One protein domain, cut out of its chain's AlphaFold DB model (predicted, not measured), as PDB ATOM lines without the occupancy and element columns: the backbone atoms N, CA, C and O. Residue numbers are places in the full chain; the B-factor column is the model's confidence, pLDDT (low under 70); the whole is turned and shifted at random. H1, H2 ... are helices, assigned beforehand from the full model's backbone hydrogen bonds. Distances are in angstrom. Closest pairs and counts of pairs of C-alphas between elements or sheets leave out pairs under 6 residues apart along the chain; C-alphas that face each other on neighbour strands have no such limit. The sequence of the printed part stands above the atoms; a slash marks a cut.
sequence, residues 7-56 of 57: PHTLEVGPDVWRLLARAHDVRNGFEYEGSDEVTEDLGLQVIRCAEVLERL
ATOM      1  N   PRO A   7     -58.889 -38.020  45.315       87.75
ATOM      2  CA  PRO A   7     -59.471 -38.537  46.557       87.75
ATOM      3  C   PRO A   7     -60.974 -38.283  46.688       87.75
ATOM      4  O   PRO A   7     -61.658 -39.013  47.393       87.75
ATOM      5  N   HIS A   8     -61.490 -37.239  46.035       87.94
ATOM      6  CA  HIS A   8     -62.894 -36.840  46.112       87.94
ATOM      7  C   HIS A   8     -63.748 -37.416  44.977       87.94
ATOM      8  O   HIS A   8     -64.968 -37.307  45.035       87.94
ATOM      9  N   THR A   9     -63.128 -37.993  43.944       89.56
ATOM     10  CA  THR A   9     -63.835 -38.552  42.782       89.56
ATOM     11  C   THR A   9     -63.696 -40.063  42.673       89.56
ATOM     12  O   THR A   9     -64.676 -40.733  42.378       89.56
ATOM     13  N   LEU A  10     -62.493 -40.598  42.900       88.06
ATOM     14  CA  LEU A  10     -62.172 -42.025  42.776       88.06
ATOM     15  C   LEU A  10     -61.758 -42.654  44.116       88.06
ATOM     16  O   LEU A  10     -61.279 -43.781  44.131       88.06
ATOM     17  N   GLU A  11     -61.886 -41.911  45.222       88.56
ATOM     18  CA  GLU A  11     -61.553 -42.356  46.588       88.56
ATOM     19  C   GLU A  11     -60.127 -42.924  46.742       88.56
ATOM     20  O   GLU A  11     -59.828 -43.690  47.659       88.56
ATOM     21  N   VAL A  12     -59.204 -42.524  45.862       89.31
ATOM     22  CA  VAL A  12     -57.821 -43.008  45.899       89.31
ATOM     23  C   VAL A  12     -57.001 -42.310  46.979       89.31
ATOM     24  O   VAL A  12     -57.068 -41.093  47.181       89.31
ATOM     25  N   GLY A  13     -56.171 -43.106  47.654       88.56
ATOM     26  CA  GLY A  13     -55.297 -42.644  48.723       88.56
ATOM     27  C   GLY A  13     -54.185 -41.690  48.258       88.56
ATOM     28  O   GLY A  13     -53.897 -41.568  47.060       88.56
ATOM     29  N   PRO A  14     -53.521 -41.017  49.216       89.94
ATOM     30  CA  PRO A  14     -52.458 -40.052  48.947       89.94
ATOM     31  C   PRO A  14     -51.298 -40.583  48.113       89.94
ATOM     32  O   PRO A  14     -50.692 -39.810  47.374       89.94
ATOM     33  N   ASP A  15     -51.003 -41.873  48.220       90.94
ATOM     34  CA  ASP A  15     -49.859 -42.490  47.553       90.94
ATOM     35  C   ASP A  15     -50.017 -42.497  46.026       90.94
ATOM     36  O   ASP A  15     -49.041 -42.302  45.306       90.94
ATOM     37  N   VAL A  16     -51.252 -42.613  45.524       93.12
ATOM     38  CA  VAL A  16     -51.541 -42.628  44.083       93.12
ATOM     39  C   VAL A  16     -51.530 -41.214  43.513       93.12
ATOM     40  O   VAL A  16     -50.781 -40.905  42.586       93.12
ATOM     41  N   TRP A  17     -52.345 -40.310  44.065       92.69
ATOM     42  CA  TRP A  17     -52.512 -38.999  43.437       92.69
ATOM     43  C   TRP A  17     -51.273 -38.108  43.573       92.69
ATOM     44  O   TRP A  17     -51.002 -37.307  42.676       92.69
ATOM     45  N   ARG A  18     -50.494 -38.244  44.659       95.12
ATOM     46  CA  ARG A  18     -49.236 -37.495  44.820       95.12
ATOM     47  C   ARG A  18     -48.165 -37.986  43.863       95.12
ATOM     48  O   ARG A  18     -47.434 -37.160  43.323       95.12
ATOM     49  N   LEU A  19     -48.095 -39.296  43.624       96.06
ATOM     50  CA  LEU A  19     -47.157 -39.842  42.655       96.06
ATOM     51  C   LEU A  19     -47.482 -39.350  41.241       96.06
ATOM     52  O   LEU A  19     -46.594 -38.858  40.548       96.06
ATOM     53  N   LEU A  20     -48.756 -39.385  40.844       95.38
ATOM     54  CA  LEU A  20     -49.190 -38.844  39.553       95.38
ATOM     55  C   LEU A  20     -48.918 -37.336  39.433       95.38
ATOM     56  O   LEU A  20     -48.491 -36.873  38.377       95.38
ATOM     57  N   ALA A  21     -49.091 -36.571  40.518       95.38
ATOM     58  CA  ALA A  21     -48.723 -35.157  40.547       95.38
ATOM     59  C   ALA A  21     -47.217 -34.944  40.340       95.38
ATOM     60  O   ALA A  21     -46.836 -34.138  39.494       95.38
ATOM     61  N   ARG A  22     -46.362 -35.705  41.036       95.50
ATOM     62  CA  ARG A  22     -44.906 -35.627  40.852       95.50
ATOM     63  C   ARG A  22     -44.492 -36.016  39.434       95.50
ATOM     64  O   ARG A  22     -43.669 -35.327  38.842       95.50
ATOM     65  N   ALA A  23     -45.066 -37.085  38.884       96.00
ATOM     66  CA  ALA A  23     -44.785 -37.522  37.518       96.00
ATOM     67  C   ALA A  23     -45.170 -36.454  36.486       96.00
ATOM     68  O   ALA A  23     -44.418 -36.190  35.551       96.00
ATOM     69  N   HIS A  24     -46.311 -35.797  36.686       95.50
ATOM     70  CA  HIS A  24     -46.735 -34.679  35.854       95.50
ATOM     71  C   HIS A  24     -45.760 -33.499  35.915       95.50
ATOM     72  O   HIS A  24     -45.444 -32.929  34.875       95.50
ATOM     73  N   ASP A  25     -45.265 -33.143  37.102       94.88
ATOM     74  CA  ASP A  25     -44.308 -32.044  37.251       94.88
ATOM     75  C   ASP A  25     -42.968 -32.369  36.574       94.88
ATOM     76  O   ASP A  25     -42.435 -31.527  35.859       94.88
ATOM     77  N   VAL A  26     -42.473 -33.607  36.702       95.62
ATOM     78  CA  VAL A  26     -41.260 -34.073  36.001       95.62
ATOM     79  C   VAL A  26     -41.441 -34.022  34.481       95.62
ATOM     80  O   VAL A  26     -40.575 -33.523  33.767       95.62
ATOM     81  N   ARG A  27     -42.591 -34.486  33.980       94.94
ATOM     82  CA  ARG A  27     -42.929 -34.429  32.552       94.94
ATOM     83  C   ARG A  27     -42.963 -32.987  32.049       94.94
ATOM     84  O   ARG A  27     -42.425 -32.699  30.985       94.94
ATOM     85  N   ASN A  28     -43.557 -32.079  32.821       94.50
ATOM     86  CA  ASN A  28     -43.595 -30.661  32.479       94.50
ATOM     87  C   ASN A  28     -42.200 -30.024  32.498       94.50
ATOM     88  O   ASN A  28     -41.884 -29.271  31.584       94.50
ATOM     89  N   GLY A  29     -41.359 -30.336  33.483       95.44
ATOM     90  CA  GLY A  29     -39.976 -29.863  33.505       95.44
ATOM     91  C   GLY A  29     -39.204 -30.317  32.262       95.44
ATOM     92  O   GLY A  29     -38.522 -29.518  31.625       95.44
ATOM     93  N   PHE A  30     -39.379 -31.573  31.844       94.25
ATOM     94  CA  PHE A  30     -38.777 -32.077  30.607       94.25
ATOM     95  C   PHE A  30     -39.276 -31.342  29.358       94.25
ATOM     96  O   PHE A  30     -38.471 -30.893  28.545       94.25
ATOM     97  N   GLU A  31     -40.593 -31.172  29.212       92.69
ATOM     98  CA  GLU A  31     -41.185 -30.529  28.031       92.69
ATOM     99  C   GLU A  31     -40.942 -29.015  27.959       92.69
ATOM    100  O   GLU A  31     -40.769 -28.476  26.866       92.69
ATOM    101  N   TYR A  32     -40.962 -28.321  29.099       94.69
ATOM    102  CA  TYR A  32     -41.018 -26.856  29.144       94.69
ATOM    103  C   TYR A  32     -39.757 -26.200  29.708       94.69
ATOM    104  O   TYR A  32     -39.476 -25.052  29.368       94.69
ATOM    105  N   GLU A  33     -38.993 -26.901  30.545       93.12
ATOM    106  CA  GLU A  33     -37.810 -26.360  31.230       93.12
ATOM    107  C   GLU A  33     -36.504 -27.020  30.751       93.12
ATOM    108  O   GLU A  33     -35.416 -26.549  31.077       93.12
ATOM    109  N   GLY A  34     -36.598 -28.086  29.945       91.62
ATOM    110  CA  GLY A  34     -35.452 -28.860  29.461       91.62
ATOM    111  C   GLY A  34     -34.760 -29.687  30.551       91.62
ATOM    112  O   GLY A  34     -33.607 -30.076  30.374       91.62
ATOM    113  N   SER A  35     -35.431 -29.937  31.682       90.00
ATOM    114  CA  SER A  35     -34.898 -30.745  32.785       90.00
ATOM    115  C   SER A  35     -35.037 -32.241  32.501       90.00
ATOM    116  O   SER A  35     -36.119 -32.686  32.130       90.00
ATOM    117  N   ASP A  36     -34.011 -33.042  32.775       91.00
ATOM    118  CA  ASP A  36     -34.092 -34.505  32.677       91.00
ATOM    119  C   ASP A  36     -34.071 -35.148  34.072       91.00
ATOM    120  O   ASP A  36     -33.042 -35.605  34.566       91.00
ATOM    121  N   GLU A  37     -35.222 -35.103  34.747       94.56
ATOM    122  CA  GLU A  37     -35.426 -35.736  36.062       94.56
ATOM    123  C   GLU A  37     -36.171 -37.082  35.965       94.56
ATOM    124  O   GLU A  37     -36.587 -37.642  36.984       94.56
ATOM    125  N   VAL A  38     -36.391 -37.599  34.751       94.62
ATOM    126  CA  VAL A  38     -37.111 -38.861  34.554       94.62
ATOM    127  C   VAL A  38     -36.252 -40.023  35.043       94.62
ATOM    128  O   VAL A  38     -35.090 -40.170  34.674       94.62
ATOM    129  N   THR A  39     -36.847 -40.894  35.855       97.06
ATOM    130  CA  THR A  39     -36.208 -42.129  36.317       97.06
ATOM    131  C   THR A  39     -37.039 -43.345  35.935       97.06
ATOM    132  O   THR A  39     -38.263 -43.271  35.797       97.06
ATOM    133  N   GLU A  40     -36.375 -44.492  35.797       97.12
ATOM    134  CA  GLU A  40     -37.047 -45.771  35.550       97.12
ATOM    135  C   GLU A  40     -38.021 -46.129  36.684       97.12
ATOM    136  O   GLU A  40     -39.139 -46.571  36.416       97.12
ATOM    137  N   ASP A  41     -37.650 -45.860  37.944       97.75
ATOM    138  CA  ASP A  41     -38.549 -46.063  39.088       97.75
ATOM    139  C   ASP A  41     -39.816 -45.212  38.962       97.75
ATOM    140  O   ASP A  41     -40.915 -45.751  39.073       97.75
ATOM    141  N   LEU A  42     -39.693 -43.918  38.638       97.06
ATOM    142  CA  LEU A  42     -40.857 -43.049  38.458       97.06
ATOM    143  C   LEU A  42     -41.797 -43.594  37.373       97.06
ATOM    144  O   LEU A  42     -43.009 -43.635  37.580       97.06
ATOM    145  N   GLY A  43     -41.242 -44.071  36.254       97.31
ATOM    146  CA  GLY A  43     -42.013 -44.725  35.196       97.31
ATOM    147  C   GLY A  43     -42.759 -45.969  35.690       97.31
ATOM    148  O   GLY A  43     -43.968 -46.096  35.479       97.31
ATOM    149  N   LEU A  44     -42.076 -46.856  36.418       98.38
ATOM    150  CA  LEU A  44     -42.681 -48.059  37.000       98.38
ATOM    151  C   LEU A  44     -43.790 -47.729  38.008       98.38
ATOM    152  O   LEU A  44     -44.814 -48.412  38.046       98.38
ATOM    153  N   GLN A  45     -43.613 -46.687  38.821       97.94
ATOM    154  CA  GLN A  45     -44.632 -46.258  39.777       97.94
ATOM    155  C   GLN A  45     -45.877 -45.694  39.077       97.94
ATOM    156  O   GLN A  45     -46.997 -45.950  39.523       97.94
ATOM    157  N   VAL A  46     -45.707 -44.962  37.969       97.25
ATOM    158  CA  VAL A  46     -46.832 -44.447  37.171       97.25
ATOM    159  C   VAL A  46     -47.642 -45.595  36.570       97.25
ATOM    160  O   VAL A  46     -48.868 -45.570  36.666       97.25
ATOM    161  N   ILE A  47     -46.977 -46.622  36.028       97.81
ATOM    162  CA  ILE A  47     -47.645 -47.833  35.520       97.81
ATOM    163  C   ILE A  47     -48.456 -48.499  36.637       97.81
ATOM    164  O   ILE A  47     -49.646 -48.745  36.460       97.81
ATOM    165  N   ARG A  48     -47.862 -48.695  37.822       97.12
ATOM    166  CA  ARG A  48     -48.575 -49.252  38.986       97.12
ATOM    167  C   ARG A  48     -49.800 -48.422  39.379       97.12
ATOM    168  O   ARG A  48     -50.848 -48.981  39.690       97.12
ATOM    169  N   CYS A  49     -49.697 -47.093  39.360       95.38
ATOM    170  CA  CYS A  49     -50.843 -46.224  39.637       95.38
ATOM    171  C   CYS A  49     -51.945 -46.369  38.584       95.38
ATOM    172  O   CYS A  49     -53.119 -46.384  38.945       95.38
ATOM    173  N   ALA A  50     -51.587 -46.499  37.304       94.25
ATOM    174  CA  ALA A  50     -52.553 -46.727  36.234       94.25
ATOM    175  C   ALA A  50     -53.296 -48.062  36.413       94.25
ATOM    176  O   ALA A  50     -54.519 -48.082  36.322       94.25
ATOM    177  N   GLU A  51     -52.591 -49.138  36.773       95.69
ATOM    178  CA  GLU A  51     -53.202 -50.445  37.071       95.69
ATOM    179  C   GLU A  51     -54.170 -50.389  38.264       95.69
ATOM    180  O   GLU A  51     -55.198 -51.066  38.270       95.69
ATOM    181  N   VAL A  52     -53.857 -49.592  39.295       92.94
ATOM    182  CA  VAL A  52     -54.772 -49.370  40.426       92.94
ATOM    183  C   VAL A  52     -56.035 -48.651  39.960       92.94
ATOM    184  O   VAL A  52     -57.129 -49.054  40.338       92.94
ATOM    185  N   LEU A  53     -55.892 -47.612  39.136       91.44
ATOM    186  CA  LEU A  53     -57.024 -46.840  38.624       91.44
ATOM    187  C   LEU A  53     -57.909 -47.659  37.675       91.44
ATOM    188  O   LEU A  53     -59.127 -47.561  37.768       91.44
ATOM    189  N   GLU A  54     -57.322 -48.498  36.820       93.50
ATOM    190  CA  GLU A  54     -58.059 -49.390  35.912       93.50
ATOM    191  C   GLU A  54     -58.943 -50.390  36.674       93.50
ATOM    192  O   GLU A  54     -60.048 -50.701  36.248       93.50
ATOM    193  N   ARG A  55     -58.500 -50.862  37.844       90.69
ATOM    194  CA  ARG A  55     -59.303 -51.763  38.693       90.69
ATOM    195  C   ARG A  55     -60.485 -51.072  39.379       90.69
ATOM    196  O   ARG A  55     -61.320 -51.768  39.954       90.69
ATOM    197  N   LEU A  56     -60.515 -49.739  39.387       85.69
ATOM    198  CA  LEU A  56     -61.562 -48.929  40.017       85.69
ATOM    199  C   LEU A  56     -62.632 -48.447  39.022       85.69
ATOM    200  O   LEU A  56     -63.669 -47.955  39.466       85.69
TER     201      LEU A  56
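AT A GLANCE: This is residues 7 to 56 of the 57 residues of an uncharacterized protein of Herbaspirillum sp. GW103 (UniProt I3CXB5). Two helices lie one over the other and cross at a steep tilt, running opposite ways. The longer, H1, meets H2 with residues 16 to 23 alone, and from its far end the link folds back to H2. The printed part has 50 residues with two named helices, H1 then H2, and no named strand; the class is all helix. It is only just loose, close to compact, with a radius of gyration of the C-alphas of 11.9 A, and elongated, spanning 34 by 21 by 14 A.

IN THESE COORDINATES: H1, residues 14 to 33, is 26.8 A long and begins at C-alpha 14 (-52.458, -40.052, 48.947). H2, residues 40 to 54, is 21.3 A long and ends at C-alpha 54 (-58.059, -49.390, 35.912).

HOW THE PARTS SIT: H1 and H2 touch; their closest C-alphas, of Val 16 and Cys 49, are 5.8 A apart. Their lines stand at a steep tilt of 52 degrees. In H2 every O i to N i+4 pair is within hydrogen-bond range; in H1, 15 of 16.

THE WHOLE: The C-alphas farthest apart, of Gly 34 and Leu 56, are 34.6 A apart. The link from H1 to H2 is short, and the printed part has no cut. No printed residue is under 70 in pLDDT.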